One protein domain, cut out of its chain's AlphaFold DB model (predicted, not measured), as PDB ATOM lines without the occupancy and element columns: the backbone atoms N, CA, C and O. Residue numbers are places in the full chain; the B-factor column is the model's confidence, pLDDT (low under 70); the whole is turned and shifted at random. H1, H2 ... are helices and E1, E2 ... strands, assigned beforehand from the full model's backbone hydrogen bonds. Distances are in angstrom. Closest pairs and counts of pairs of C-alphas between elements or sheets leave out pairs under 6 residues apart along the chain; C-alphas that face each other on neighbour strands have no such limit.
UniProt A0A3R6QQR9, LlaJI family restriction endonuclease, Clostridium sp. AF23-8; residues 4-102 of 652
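Overview. This is residues 4 to 102 of the 652 residues of the protein "LlaJI family restriction endonuclease" of Clostridium sp. AF23-8 (UniProt A0A3R6QQR9). What shape do these atoms make? A sheet of three strands, E1, E5 and E4, makes one side of a small body, the hairpin of E2 and E3 lies nearest its middle, and H1 and H2, set about perpendicular to each other, pack together beside them, H1 standing up from the three-strand sheet over E1 and H2 reaching E2 with its last turns. The long loop of residues 46 to 70 runs mostly on the side of the hairpin away from the other sheet. What is it made of? The 99 printed residues hold, in order, E1 H1 H2 E2 E3 E4 E5, of the mixed class, helices and strands, with 47 residues, under half, in named elements; the order E1 E5 E4 is mixed, and E2 and E3 are antiparallel. How large is it? It is compact and rounded, with a radius of gyration of the C-alphas of 12.4 A and spans of 33 by 30 by 22 A.

Arrangement. How does the larger sheet pair? E1, residues 4 to 7, is an edge strand parallel to inner strand E5, residues 86 to 91, at 27 degrees, with N 6 and O 89 2.9 A apart, within hydrogen-bond range. E5 forms a hairpin with the antiparallel edge strand E4, residues 78 to 83, at 173 degrees, with N 81 and O 88 3.0 A apart, within that range. Where are the helices? H1, residues 14 to 21, is on this sheet over E1 and stands up from it; their closest C-alphas, of Gly 4 and Leu 21, are 4.7 A apart. H2, residues 25 to 37, touches H1 with residues 25 to 29 alone, about perpendicular at 85 degrees, the closest C-alphas being Ser 18 and Ala 28, 5.2 A. H2 only grazes the sheet with residues 31 to 35, and in both helices every O i to N i+4 pair is within hydrogen-bond range. What of the second sheet? E2, residues 41 to 45, and E3, residues 71 to 75, form an antiparallel hairpin at 145 degrees, with N 44 and O 72 2.8 A apart, within hydrogen-bond range. The closest C-alphas of H2 and E2 are Leu 35 and Val 41, 5.4 A, while E2 is apart from E1, E4 and E5. Residues 11 to 12 pair antiparallel with residues 73 to 74 of E3.

Along the chain. Where does the first element begin? E1 begins at C-alpha 4, (-20.406, -48.634, 42.317), and is 10.1 A long. How long are the others? H1 measures 10.7 A, H2 18.4 A, E2 13.3 A, E3 13.6 A, E4 15.6 A and E5 16.2 A from first to last C-alpha. Where does the last one end? E5 ends at C-alpha 91, (-19.973, -37.883, 41.744).

Size, cuts and confidence. Which C-alphas are farthest apart? Those of Arg 57 and Met 102, 33.4 A. Is the printed part whole? It has no cut, and its long link, 25 residues, joins E2 to E3. How sure is the model? The mean pLDDT of the printed part is 88.4, and no printed residue is under 70.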
ATOM      1  N   GLY A   4     -19.516 -49.237  43.314       87.69
ATOM      2  CA  GLY A   4     -20.406 -48.634  42.317       87.69
ATOM      3  C   GLY A   4     -20.179 -47.132  42.173       87.69
ATOM      4  O   GLY A   4     -19.907 -46.446  43.166       87.69
ATOM      5  N   PHE A   5     -20.284 -46.621  40.945       93.88
ATOM      6  CA  PHE A   5     -20.286 -45.186  40.674       93.88
ATOM      7  C   PHE A   5     -21.718 -44.693  40.471       93.88
ATOM      8  O   PHE A   5     -22.447 -45.189  39.616       93.88
ATOM      9  N   PHE A   6     -22.107 -43.675  41.232       95.50
ATOM     10  CA  PHE A   6     -23.449 -43.104  41.199       95.50
ATOM     11  C   PHE A   6     -23.371 -41.619  40.884       95.50
ATOM     12  O   PHE A   6     -22.595 -40.877  41.481       95.50
ATOM     13  N   ARG A   7     -24.171 -41.172  39.927       95.50
ATOM     14  CA  ARG A   7     -24.267 -39.768  39.561       95.50
ATOM     15  C   ARG A   7     -25.318 -39.109  40.432       95.50
ATOM     16  O   ARG A   7     -26.440 -39.602  40.554       95.50
ATOM     17  N   GLU A   8     -24.953 -37.983  41.018       95.56
ATOM     18  CA  GLU A   8     -25.866 -37.166  41.806       95.56
ATOM     19  C   GLU A   8     -27.138 -36.819  41.002       95.56
ATOM     20  O   GLU A   8     -27.076 -36.453  39.825       95.56
ATOM     21  N   LEU A   9     -28.302 -36.954  41.644       92.75
ATOM     22  CA  LEU A   9     -29.644 -36.692  41.102       92.75
ATOM     23  C   LEU A   9     -30.005 -37.422  39.790       92.75
ATOM     24  O   LEU A   9     -31.015 -37.089  39.160       92.75
ATOM     25  N   MET A  10     -29.231 -38.434  39.392       93.00
ATOM     26  CA  MET A  10     -29.623 -39.383  38.352       93.00
ATOM     27  C   MET A  10     -30.623 -40.388  38.924       93.00
ATOM     28  O   MET A  10     -30.529 -40.776  40.092       93.00
ATOM     29  N   HIS A  11     -31.599 -40.794  38.114       92.81
ATOM     30  CA  HIS A  11     -32.644 -41.704  38.554       92.81
ATOM     31  C   HIS A  11     -32.219 -43.155  38.354       92.81
ATOM     32  O   HIS A  11     -31.968 -43.589  37.233       92.81
ATOM     33  N   TYR A  12     -32.231 -43.921  39.440       93.31
ATOM     34  CA  TYR A  12     -31.906 -45.339  39.435       93.31
ATOM     35  C   TYR A  12     -33.107 -46.189  39.839       93.31
ATOM     36  O   TYR A  12     -33.833 -45.892  40.790       93.31
ATOM     37  N   LYS A  13     -33.297 -47.307  39.153       92.94
ATOM     38  CA  LYS A  13     -34.091 -48.433  39.648       92.94
ATOM     39  C   LYS A  13     -33.235 -49.278  40.580       92.94
ATOM     40  O   LYS A  13     -32.019 -49.351  40.432       92.94
ATOM     41  N   LEU A  14     -33.878 -49.998  41.494       92.31
ATOM     42  CA  LEU A  14     -33.168 -50.868  42.434       92.31
ATOM     43  C   LEU A  14     -32.266 -51.899  41.725       92.31
ATOM     44  O   LEU A  14     -31.135 -52.118  42.146       92.31
ATOM     45  N   ASN A  15     -32.729 -52.457  40.601       90.94
ATOM     46  CA  ASN A  15     -31.949 -53.404  39.797       90.94
ATOM     47  C   ASN A  15     -30.702 -52.758  39.169       90.94
ATOM     48  O   ASN A  15     -29.685 -53.421  39.028       90.94
ATOM     49  N   GLU A  16     -30.757 -51.471  38.817       92.56
ATOM     50  CA  GLU A  16     -29.602 -50.743  38.274       92.56
ATOM     51  C   GLU A  16     -28.556 -50.510  39.372       92.56
ATOM     52  O   GLU A  16     -27.369 -50.703  39.132       92.56
ATOM     53  N   ILE A  17     -28.996 -50.203  40.601       93.56
ATOM     54  CA  ILE A  17     -28.107 -50.101  41.772       93.56
ATOM     55  C   ILE A  17     -27.456 -51.456  42.081       93.56
ATOM     56  O   ILE A  17     -26.251 -51.527  42.313       93.56
ATOM     57  N   SER A  18     -28.241 -52.537  42.053       93.19
ATOM     58  CA  SER A  18     -27.753 -53.909  42.232       93.19
ATOM     59  C   SER A  18     -26.698 -54.284  41.183       93.19
ATOM     60  O   SER A  18     -25.642 -54.798  41.549       93.19
ATOM     61  N   MET A  19     -26.929 -53.965  39.903       91.69
ATOM     62  CA  MET A  19     -25.968 -54.211  38.820       91.69
ATOM     63  C   MET A  19     -24.685 -53.387  38.965       91.69
ATOM     64  O   MET A  19     -23.598 -53.929  38.774       91.69
ATOM     65  N   GLU A  20     -24.798 -52.104  39.317       92.06
ATOM     66  CA  GLU A  20     -23.646 -51.206  39.471       92.06
ATOM     67  C   GLU A  20     -22.762 -51.606  40.664       92.06
ATOM     68  O   GLU A  20     -21.538 -51.501  40.606       92.06
ATOM     69  N   LEU A  21     -23.365 -52.126  41.739       90.94
ATOM     70  CA  LEU A  21     -22.626 -52.703  42.864       90.94
ATOM     71  C   LEU A  21     -22.123 -54.127  42.574       90.94
ATOM     72  O   LEU A  21     -21.087 -54.523  43.097       90.94
ATOM     73  N   GLY A  22     -22.824 -54.899  41.744       90.56
ATOM     74  CA  GLY A  22     -22.559 -56.328  41.553       90.56
ATOM     75  C   GLY A  22     -23.045 -57.182  42.732       90.56
ATOM     76  O   GLY A  22     -22.342 -58.103  43.144       90.56
ATOM     77  N   VAL A  23     -24.216 -56.857  43.291       92.25
ATOM     78  CA  VAL A  23     -24.830 -57.543  44.446       92.25
ATOM     79  C   VAL A  23     -26.237 -58.022  44.120       92.25
ATOM     80  O   VAL A  23     -26.876 -57.502  43.209       92.25
ATOM     81  N   GLU A  24     -26.749 -58.973  44.896       92.25
ATOM     82  CA  GLU A  24     -28.136 -59.440  44.787       92.25
ATOM     83  C   GLU A  24     -29.146 -58.318  45.094       92.25
ATOM     84  O   GLU A  24     -28.894 -57.437  45.921       92.25
ATOM     85  N   THR A  25     -30.324 -58.352  44.464       89.81
ATOM     86  CA  THR A  25     -31.337 -57.285  44.590       89.81
ATOM     87  C   THR A  25     -31.814 -57.072  46.030       89.81
ATOM     88  O   THR A  25     -31.989 -55.928  46.450       89.81
ATOM     89  N   GLU A  26     -31.990 -58.144  46.809       90.44
ATOM     90  CA  GLU A  26     -32.383 -58.040  48.225       90.44
ATOM     91  C   GLU A  26     -31.304 -57.356  49.074       90.44
ATOM     92  O   GLU A  26     -31.618 -56.576  49.974       90.44
ATOM     93  N   GLU A  27     -30.033 -57.570  48.738       91.44
ATOM     94  CA  GLU A  27     -28.924 -56.910  49.416       91.44
ATOM     95  C   GLU A  27     -28.848 -55.426  49.031       91.44
ATOM     96  O   GLU A  27     -28.784 -54.553  49.897       91.44
ATOM     97  N   ALA A  28     -29.000 -55.103  47.741       92.44
ATOM     98  CA  ALA A  28     -29.124 -53.716  47.290       92.44
ATOM     99  C   ALA A  28     -30.296 -52.991  47.974       92.44
ATOM    100  O   ALA A  28     -30.176 -51.825  48.344       92.44
ATOM    101  N   LYS A  29     -31.425 -53.677  48.186       92.94
ATOM    102  CA  LYS A  29     -32.601 -53.133  48.880       92.94
ATOM    103  C   LYS A  29     -32.282 -52.734  50.315       92.94
ATOM    104  O   LYS A  29     -32.658 -51.639  50.739       92.94
ATOM    105  N   ARG A  30     -31.569 -53.603  51.041       91.94
ATOM    106  CA  ARG A  30     -31.094 -53.347  52.407       91.94
ATOM    107  C   ARG A  30     -30.164 -52.133  52.436       91.94
ATOM    108  O   ARG A  30     -30.428 -51.187  53.179       91.94
ATOM    109  N   LEU A  31     -29.150 -52.114  51.567       92.06
ATOM    110  CA  LEU A  31     -28.172 -51.024  51.461       92.06
ATOM    111  C   LEU A  31     -28.833 -49.679  51.123       92.06
ATOM    112  O   LEU A  31     -28.589 -48.680  51.796       92.06
ATOM    113  N   VAL A  32     -29.736 -49.644  50.140       92.62
ATOM    114  CA  VAL A  32     -30.491 -48.431  49.780       92.62
ATOM    115  C   VAL A  32     -31.383 -47.966  50.934       92.62
ATOM    116  O   VAL A  32     -31.519 -46.762  51.154       92.62
ATOM    117  N   GLY A  33     -31.963 -48.891  51.706       90.62
ATOM    118  CA  GLY A  33     -32.745 -48.563  52.900       90.62
ATOM    119  C   GLY A  33     -31.910 -47.839  53.957       90.62
ATOM    120  O   GLY A  33     -32.352 -46.830  54.512       90.62
ATOM    121  N   ILE A  34     -30.674 -48.298  54.167       88.31
ATOM    122  CA  ILE A  34     -29.701 -47.664  55.064       88.31
ATOM    123  C   ILE A  34     -29.326 -46.270  54.543       88.31
ATOM    124  O   ILE A  34     -29.461 -45.285  55.268       88.31
ATOM    125  N   LEU A  35     -28.944 -46.151  53.267       89.88
ATOM    126  CA  LEU A  35     -28.596 -44.867  52.641       89.88
ATOM    127  C   LEU A  35     -29.746 -43.853  52.702       89.88
ATOM    128  O   LEU A  35     -29.515 -42.658  52.888       89.88
ATOM    129  N   LYS A  36     -30.992 -44.323  52.582       89.69
ATOM    130  CA  LYS A  36     -32.187 -43.490  52.715       89.69
ATOM    131  C   LYS A  36     -32.380 -42.971  54.139       89.69
ATOM    132  O   LYS A  36     -32.711 -41.798  54.308       89.69
ATOM    133  N   LYS A  37     -32.138 -43.803  55.161       85.19
ATOM    134  CA  LYS A  37     -32.191 -43.394  56.578       85.19
ATOM    135  C   LYS A  37     -31.198 -42.265  56.880       85.19
ATOM    136  O   LYS A  37     -31.526 -41.367  57.648       85.19
ATOM    137  N   TYR A  38     -30.030 -42.288  56.238       80.56
ATOM    138  CA  TYR A  38     -28.986 -41.268  56.386       80.56
ATOM    139  C   TYR A  38     -29.103 -40.088  55.407       80.56
ATOM    140  O   TYR A  38     -28.225 -39.233  55.372       80.56
ATOM    141  N   GLY A  39     -30.175 -40.013  54.610       84.81
ATOM    142  CA  GLY A  39     -30.421 -38.894  53.696       84.81
ATOM    143  C   GLY A  39     -29.526 -38.854  52.451       84.81
ATOM    144  O   GLY A  39     -29.571 -37.871  51.720       84.81
ATOM    145  N   ILE A  40     -28.748 -39.906  52.183       88.75
ATOM    146  CA  ILE A  40     -27.885 -40.019  50.994       88.75
ATOM    147  C   ILE A  40     -28.719 -40.330  49.748       88.75
ATOM    148  O   ILE A  40     -28.482 -39.780  48.674       88.75
ATOM    149  N   VAL A  41     -29.716 -41.207  49.899       93.19
ATOM    150  CA  VAL A  41     -30.632 -41.599  48.822       93.19
ATOM    151  C   VAL A  41     -32.045 -41.128  49.132       93.19
ATOM    152  O   VAL A  41     -32.545 -41.282  50.245       93.19
ATOM    153  N   LYS A  42     -32.737 -40.604  48.122       92.06
ATOM    154  CA  LYS A  42     -34.157 -40.251  48.194       92.06
ATOM    155  C   LYS A  42     -34.947 -41.131  47.233       92.06
ATOM    156  O   LYS A  42     -34.510 -41.393  46.118       92.06
ATOM    157  N   ALA A  43     -36.119 -41.590  47.666       92.38
ATOM    158  CA  ALA A  43     -37.084 -42.216  46.766       92.38
ATOM    159  C   ALA A  43     -37.953 -41.114  46.154       92.38
ATOM    160  O   ALA A  43     -38.488 -40.289  46.895       92.38
ATOM    161  N   VAL A  44     -38.085 -41.093  44.834       91.62
ATOM    162  CA  VAL A  44     -38.781 -40.046  44.079       91.62
ATOM    163  C   VAL A  44     -39.738 -40.650  43.062       91.62
ATOM    164  O   VAL A  44     -39.609 -41.811  42.671       91.62
ATOM    165  N   LYS A  45     -40.716 -39.853  42.626       87.44
ATOM    166  CA  LYS A  45     -41.624 -40.245  41.540       87.44
ATOM    167  C   LYS A  45     -40.867 -40.329  40.220       87.44
ATOM    168  O   LYS A  45     -40.182 -39.379  39.853       87.44
ATOM    169  N   ALA A  46     -41.102 -41.386  39.450       84.69
ATOM    170  CA  ALA A  46     -40.487 -41.572  38.134       84.69
ATOM    171  C   ALA A  46     -40.856 -40.484  37.103       84.69
ATOM    172  O   ALA A  46     -40.187 -40.324  36.090       84.69
ATOM    173  N   SER A  47     -41.929 -39.724  37.347       82.81
ATOM    174  CA  SER A  47     -42.334 -38.596  36.501       82.81
ATOM    175  C   SER A  47     -41.522 -37.317  36.727       82.81
ATOM    176  O   SER A  47     -41.640 -36.384  35.929       82.81
ATOM    177  N   LYS A  48     -40.737 -37.237  37.808       83.31
ATOM    178  CA  LYS A  48     -39.867 -36.093  38.087       83.31
ATOM    179  C   LYS A  48     -38.697 -36.098  37.084       83.31
ATOM    180  O   LYS A  48     -38.116 -37.158  36.870       83.31
ATOM    181  N   PRO A  49     -38.350 -34.963  36.451       82.62
ATOM    182  CA  PRO A  49     -37.170 -34.900  35.594       82.62
ATOM    183  C   PRO A  49     -35.872 -35.044  36.398       82.62
ATOM    184  O   PRO A  49     -35.766 -34.512  37.504       82.62
ATOM    185  N   GLU A  50     -34.884 -35.722  35.812       84.88
ATOM    186  CA  GLU A  50     -33.551 -35.896  36.402       84.88
ATOM    187  C   GLU A  50     -32.820 -34.558  36.596       84.88
ATOM    188  O   GLU A  50     -33.047 -33.599  35.853       84.88
ATOM    189  N   TYR A  51     -31.888 -34.521  37.558       84.94
ATOM    190  CA  TYR A  51     -30.972 -33.398  37.835       84.94
ATOM    191  C   TYR A  51     -31.613 -32.080  38.301       84.94
ATOM    192  O   TYR A  51     -30.889 -31.125  38.617       84.94
ATOM    193  N   GLU A  52     -32.941 -32.025  38.369       80.56
ATOM    194  CA  GLU A  52     -33.695 -30.923  38.954       80.56
ATOM    195  C   GLU A  52     -33.737 -31.016  40.482       80.56
ATOM    196  O   GLU A  52     -33.719 -32.104  41.060       80.56
ATOM    197  N   ASP A  53     -33.886 -29.862  41.132       78.00
ATOM    198  CA  ASP A  53     -34.031 -29.808  42.583       78.00
ATOM    199  C   ASP A  53     -35.273 -30.578  43.045       78.00
ATOM    200  O   ASP A  53     -36.348 -30.548  42.422       78.00
ATOM    201  N   LEU A  54     -35.107 -31.268  44.172       80.19
ATOM    202  CA  LEU A  54     -36.134 -32.091  44.792       80.19
ATOM    203  C   LEU A  54     -36.883 -31.278  45.843       80.19
ATOM    204  O   LEU A  54     -36.322 -30.887  46.866       80.19
ATOM    205  N   SER A  55     -38.178 -31.067  45.630       76.94
ATOM    206  CA  SER A  55     -39.052 -30.528  46.668       76.94
ATOM    207  C   SER A  55     -39.528 -31.638  47.611       76.94
ATOM    208  O   SER A  55     -39.597 -32.811  47.241       76.94
ATOM    209  N   ASN A  56     -39.983 -31.274  48.813       75.38
ATOM    210  CA  ASN A  56     -40.571 -32.236  49.759       75.38
ATOM    211  C   ASN A  56     -41.777 -33.011  49.186       75.38
ATOM    212  O   ASN A  56     -42.129 -34.058  49.717       75.38
ATOM    213  N   ARG A  57     -42.425 -32.511  48.123       74.06
ATOM    214  CA  ARG A  57     -43.555 -33.184  47.453       74.06
ATOM    215  C   ARG A  57     -43.115 -34.245  46.442       74.06
ATOM    216  O   ARG A  57     -43.928 -35.098  46.075       74.06
ATOM    217  N   ASP A  58     -41.871 -34.163  45.982       79.44
ATOM    218  CA  ASP A  58     -41.281 -35.108  45.032       79.44
ATOM    219  C   ASP A  58     -40.766 -36.365  45.746       79.44
ATOM    220  O   ASP A  58     -40.722 -37.442  45.150       79.44
ATOM    221  N   ILE A  59     -40.436 -36.230  47.036       81.94
ATOM    222  CA  ILE A  59     -39.912 -37.296  47.891       81.94
ATOM    223  C   ILE A  59     -41.049 -38.212  48.360       81.94
ATOM    224  O   ILE A  59     -42.044 -37.774  48.938       81.94
ATOM    225  N   ILE A  60     -40.867 -39.512  48.152       83.00
ATOM    226  CA  ILE A  60     -41.788 -40.564  48.570       83.00
ATOM    227  C   ILE A  60     -41.290 -41.191  49.880       83.00
ATOM    228  O   ILE A  60     -40.228 -41.824  49.956       83.00
ATOM    229  N   LEU A  61     -42.099 -41.057  50.929       80.25
ATOM    230  CA  LEU A  61     -41.873 -41.680  52.233       80.25
ATOM    231  C   LEU A  61     -42.436 -43.111  52.252       80.25
ATOM    232  O   LEU A  61     -43.431 -43.391  52.910       80.25
ATOM    233  N   THR A  62     -41.826 -44.010  51.482       79.06
ATOM    234  CA  THR A  62     -42.117 -45.456  51.502       79.06
ATOM    235  C   THR A  62     -40.855 -46.254  51.793       79.06
ATOM    236  O   THR A  62     -39.749 -45.757  51.577       79.06
ATOM    237  N   ASP A  63     -40.990 -47.508  52.209       81.50
ATOM    238  CA  ASP A  63     -39.850 -48.425  52.228       81.50
ATOM    239  C   ASP A  63     -39.298 -48.661  50.814       81.50
ATOM    240  O   ASP A  63     -39.908 -48.286  49.801       81.50
ATOM    241  N   VAL A  64     -38.100 -49.244  50.739       82.38
ATOM    242  CA  VAL A  64     -37.481 -49.598  49.460       82.38
ATOM    243  C   VAL A  64     -38.289 -50.731  48.836       82.38
ATOM    244  O   VAL A  64     -38.451 -51.795  49.434       82.38
ATOM    245  N   VAL A  65     -38.827 -50.491  47.645       81.75
ATOM    246  CA  VAL A  65     -39.678 -51.432  46.928       81.75
ATOM    247  C   VAL A  65     -38.957 -51.942  45.697       81.75
ATOM    248  O   VAL A  65     -38.296 -51.199  44.973       81.75
ATOM    249  N   GLU A  66     -39.117 -53.232  45.452       73.19
ATOM    250  CA  GLU A  66     -38.669 -53.857  44.222       73.19
ATOM    251  C   GLU A  66     -39.754 -53.696  43.146       73.19
ATOM    252  O   GLU A  66     -40.947 -53.756  43.445       73.19
ATOM    253  N   ASN A  67     -39.353 -53.508  41.886       70.06
ATOM    254  CA  ASN A  67     -40.242 -53.574  40.718       70.06
ATOM    255  C   ASN A  67     -41.455 -52.616  40.726       70.06
ATOM    256  O   ASN A  67     -42.472 -52.903  40.094       70.06
ATOM    257  N   ASN A  68     -41.350 -51.453  41.379       80.50
ATOM    258  CA  ASN A  68     -42.356 -50.397  41.257       80.50
ATOM    259  C   ASN A  68     -41.963 -49.409  40.138       80.50
ATOM    260  O   ASN A  68     -40.981 -48.686  40.297       80.50
ATOM    261  N   PRO A  69     -42.708 -49.339  39.018       78.81
ATOM    262  CA  PRO A  69     -42.367 -48.454  37.904       78.81
ATOM    263  C   PRO A  69     -42.553 -46.965  38.227       78.81
ATOM    264  O   PRO A  69     -42.037 -46.123  37.497       78.81
ATOM    265  N   GLU A  70     -43.284 -46.629  39.292       84.19
ATOM    266  CA  GLU A  70     -43.557 -45.247  39.693       84.19
ATOM    267  C   GLU A  70     -42.493 -44.673  40.637       84.19
ATOM    268  O   GLU A  70     -42.495 -43.464  40.878       84.19
ATOM    269  N   ILE A  71     -41.594 -45.512  41.165       88.75
ATOM    270  CA  ILE A  71     -40.589 -45.124  42.160       88.75
ATOM    271  C   ILE A  71     -39.187 -45.324  41.593       88.75
ATOM    272  O   ILE A  71     -38.842 -46.389  41.085       88.75
ATOM    273  N   GLN A  72     -38.365 -44.290  41.726       92.12
ATOM    274  CA  GLN A  72     -36.937 -44.321  41.430       92.12
ATOM    275  C   GLN A  72     -36.146 -43.794  42.628       92.12
ATOM    276  O   GLN A  72     -36.694 -43.146  43.521       92.12
ATOM    277  N   TYR A  73     -34.857 -44.100  42.659       93.62
ATOM    278  CA  TYR A  73     -33.931 -43.734  43.718       93.62
ATOM    279  C   TYR A  73     -32.895 -42.767  43.166       93.62
ATOM    280  O   TYR A  73     -32.307 -43.022  42.119       93.62
ATOM    281  N   VAL A  74     -32.677 -41.662  43.868       94.69
ATOM    282  CA  VAL A  74     -31.713 -40.627  43.483       94.69
ATOM    283  C   VAL A  74     -30.722 -40.410  44.611       94.69
ATOM    284  O   VAL A  74     -31.112 -40.350  45.779       94.69
ATOM    285  N   PHE A  75     -29.447 -40.294  44.259       94.75
ATOM    286  CA  PHE A  75     -28.387 -39.945  45.198       94.75
ATOM    287  C   PHE A  75     -28.323 -38.422  45.304       94.75
ATOM    288  O   PHE A  75     -27.992 -37.750  44.332       94.75
ATOM    289  N   ASP A  76     -28.673 -37.879  46.465       92.44
ATOM    290  CA  ASP A  76     -28.634 -36.439  46.750       92.44
ATOM    291  C   ASP A  76     -27.416 -36.124  47.623       92.44
ATOM    292  O   ASP A  76     -27.525 -35.675  48.764       92.44
ATOM    293  N   PHE A  77     -26.252 -36.525  47.117       91.88
ATOM    294  CA  PHE A  77     -24.981 -36.513  47.825       91.88
ATOM    295  C   PHE A  77     -23.822 -36.569  46.830       91.88
ATOM    296  O   PHE A  77     -23.884 -37.299  45.839       91.88
ATOM    297  N   VAL A  78     -22.739 -35.857  47.136       94.44
ATOM    298  CA  VAL A  78     -21.464 -35.928  46.418       94.44
ATOM    299  C   VAL A  78     -20.368 -36.318  47.401       94.44
ATOM    300  O   VAL A  78     -20.154 -35.640  48.407       94.44
ATOM    301  N   GLY A  79     -19.652 -37.399  47.098       92.19
ATOM    302  CA  GLY A  79     -18.578 -37.934  47.922       92.19
ATOM    303  C   GLY A  79     -18.542 -39.459  47.937       92.19
ATOM    304  O   GLY A  79     -18.947 -40.125  46.986       92.19
ATOM    305  N   VAL A  80     -18.053 -40.024  49.035       91.19
ATOM    306  CA  VAL A  80     -17.913 -41.467  49.236       91.19
ATOM    307  C   VAL A  80     -18.706 -41.894  50.461       91.19
ATOM    308  O   VAL A  80     -18.626 -41.249  51.502       91.19
ATOM    309  N   VAL A  81     -19.452 -42.989  50.350       89.31
ATOM    310  CA  VAL A  81     -20.131 -43.626  51.485       89.31
ATOM    311  C   VAL A  81     -19.698 -45.079  51.557       89.31
ATOM    312  O   VAL A  81     -19.687 -45.767  50.536       89.31
ATOM    313  N   MET A  82     -19.344 -45.535  52.752       86.25
ATOM    314  CA  MET A  82     -19.086 -46.936  53.040       86.25
ATOM    315  C   MET A  82     -20.173 -47.468  53.961       86.25
ATOM    316  O   MET A  82     -20.479 -46.873  54.996       86.25
ATOM    317  N   VAL A  83     -20.755 -48.588  53.558       86.00
ATOM    318  CA  VAL A  83     -21.711 -49.346  54.354       86.00
ATOM    319  C   VAL A  83     -21.169 -50.760  54.409       86.00
ATOM    320  O   VAL A  83     -21.174 -51.439  53.387       86.00
ATOM    321  N   GLU A  84     -20.665 -51.173  55.568       81.56
ATOM    322  CA  GLU A  84     -19.958 -52.449  55.726       81.56
ATOM    323  C   GLU A  84     -18.785 -52.534  54.720       81.56
ATOM    324  O   GLU A  84     -17.934 -51.645  54.713       81.56
ATOM    325  N   GLU A  85     -18.734 -53.546  53.854       80.12
ATOM    326  CA  GLU A  85     -17.732 -53.693  52.786       80.12
ATOM    327  C   GLU A  85     -18.088 -53.001  51.450       80.12
ATOM    328  O   GLU A  85     -17.355 -53.126  50.459       80.12
ATOM    329  N   TYR A  86     -19.228 -52.306  51.378       88.19
ATOM    330  CA  TYR A  86     -19.744 -51.694  50.149       88.19
ATOM    331  C   TYR A  86     -19.357 -50.225  50.044       88.19
ATOM    332  O   TYR A  86     -19.610 -49.441  50.958       88.19
ATOM    333  N   VAL A  87     -18.819 -49.827  48.887       90.12
ATOM    334  CA  VAL A  87     -18.388 -48.444  48.639       90.12
ATOM    335  C   VAL A  87     -19.214 -47.800  47.528       90.12
ATOM    336  O   VAL A  87     -19.188 -48.235  46.372       90.12
ATOM    337  N   PHE A  88     -19.889 -46.708  47.878       93.44
ATOM    338  CA  PHE A  88     -20.698 -45.881  46.990       93.44
ATOM    339  C   PHE A  88     -19.928 -44.610  46.637       93.44
ATOM    340  O   PHE A  88     -19.665 -43.775  47.503       93.44
ATOM    341  N   LYS A  89     -19.564 -44.457  45.362       94.31
ATOM    342  CA  LYS A  89     -18.820 -43.298  44.850       94.31
ATOM    343  C   LYS A  89     -19.782 -42.363  44.134       94.31
ATOM    344  O   LYS A  89     -20.100 -42.578  42.965       94.31
ATOM    345  N   CYS A  90     -20.265 -41.353  44.848       95.19
ATOM    346  CA  CYS A  90     -21.251 -40.407  44.348       95.19
ATOM    347  C   CYS A  90     -20.549 -39.182  43.752       95.19
ATOM    348  O   CYS A  90     -19.879 -38.445  44.475       95.19
ATOM    349  N   TYR A  91     -20.672 -38.961  42.446       96.06
ATOM    350  CA  TYR A  91     -19.973 -37.883  41.744       96.06
ATOM    351  C   TYR A  91     -20.926 -36.776  41.264       96.06
ATOM    352  O   TYR A  91     -22.113 -37.043  41.041       96.06
ATOM    353  N   PRO A  92     -20.418 -35.537  41.087       96.44
ATOM    354  CA  PRO A  92     -21.220 -34.384  40.689       96.44
ATOM    355  C   PRO A  92     -22.062 -34.595  39.433       96.44
ATOM    356  O   PRO A  92     -21.586 -35.111  38.417       96.44
ATOM    357  N   LYS A  93     -23.296 -34.088  39.459       94.88
ATOM    358  CA  LYS A  93     -24.258 -34.257  38.365       94.88
ATOM    359  C   LYS A  93     -23.859 -33.618  37.034       94.88
ATOM    360  O   LYS A  93     -24.427 -33.995  36.014       94.88
ATOM    361  N   TYR A  94     -22.907 -32.686  36.989       94.12
ATOM    362  CA  TYR A  94     -22.448 -32.090  35.723       94.12
ATOM    363  C   TYR A  94     -21.490 -32.996  34.933       94.12
ATOM    364  O   TYR A  94     -21.274 -32.745  33.751       94.12
ATOM    365  N   ILE A  95     -20.929 -34.045  35.549       94.81
ATOM    366  CA  ILE A  95     -20.006 -34.971  34.880       94.81
ATOM    367  C   ILE A  95     -20.818 -35.982  34.073       94.81
ATOM    368  O   ILE A  95     -21.583 -36.762  34.634       94.81
ATOM    369  N   SER A  96     -20.657 -35.965  32.755       90.88
ATOM    370  CA  SER A  96     -21.431 -36.776  31.813       90.88
ATOM    371  C   SER A  96     -20.581 -37.595  30.845       90.88
ATOM    372  O   SER A  96     -21.087 -38.558  30.271       90.88
ATOM    373  N   SER A  97     -19.307 -37.239  30.672       90.12
ATOM    374  CA  SER A  97     -18.407 -37.850  29.688       90.12
ATOM    375  C   SER A  97     -18.017 -39.299  29.994       90.12
ATOM    376  O   SER A  97     -17.641 -40.038  29.084       90.12
ATOM    377  N   THR A  98     -18.099 -39.725  31.258       90.44
ATOM    378  CA  THR A  98     -17.667 -41.053  31.705       90.44
ATOM    379  C   THR A  98     -18.570 -41.607  32.800       90.44
ATOM    380  O   THR A  98     -19.065 -40.877  33.655       90.44
ATOM    381  N   THR A  99     -18.749 -42.927  32.803       83.69
ATOM    382  CA  THR A  99     -19.494 -43.652  33.843       83.69
ATOM    383  C   THR A  99     -18.636 -43.986  35.065       83.69
ATOM    384  O   THR A  99     -19.179 -44.344  36.105       83.69
ATOM    385  N   LYS A 100     -17.305 -43.850  34.969       89.50
ATOM    386  CA  LYS A 100     -16.354 -44.111  36.065       89.50
ATOM    387  C   LYS A 100     -15.393 -42.927  36.259       89.50
ATOM    388  O   LYS A 100     -14.208 -43.052  35.942       89.50
ATOM    389  N   PRO A 101     -15.882 -41.773  36.747       92.69
ATOM    390  CA  PRO A 101     -15.101 -40.540  36.882       92.69
ATOM    391  C   PRO A 101     -14.166 -40.567  38.100       92.69
ATOM    392  O   PRO A 101     -14.339 -39.804  39.049       92.69
ATOM    393  N   MET A 102     -13.190 -41.480  38.108       91.19
ATOM    394  CA  MET A 102     -12.272 -41.639  39.242       91.19
ATOM    395  C   MET A 102     -11.464 -40.361  39.489       91.19
ATOM    396  O   MET A 102     -11.556 -39.783  40.567       91.19
TER     397      MET A 102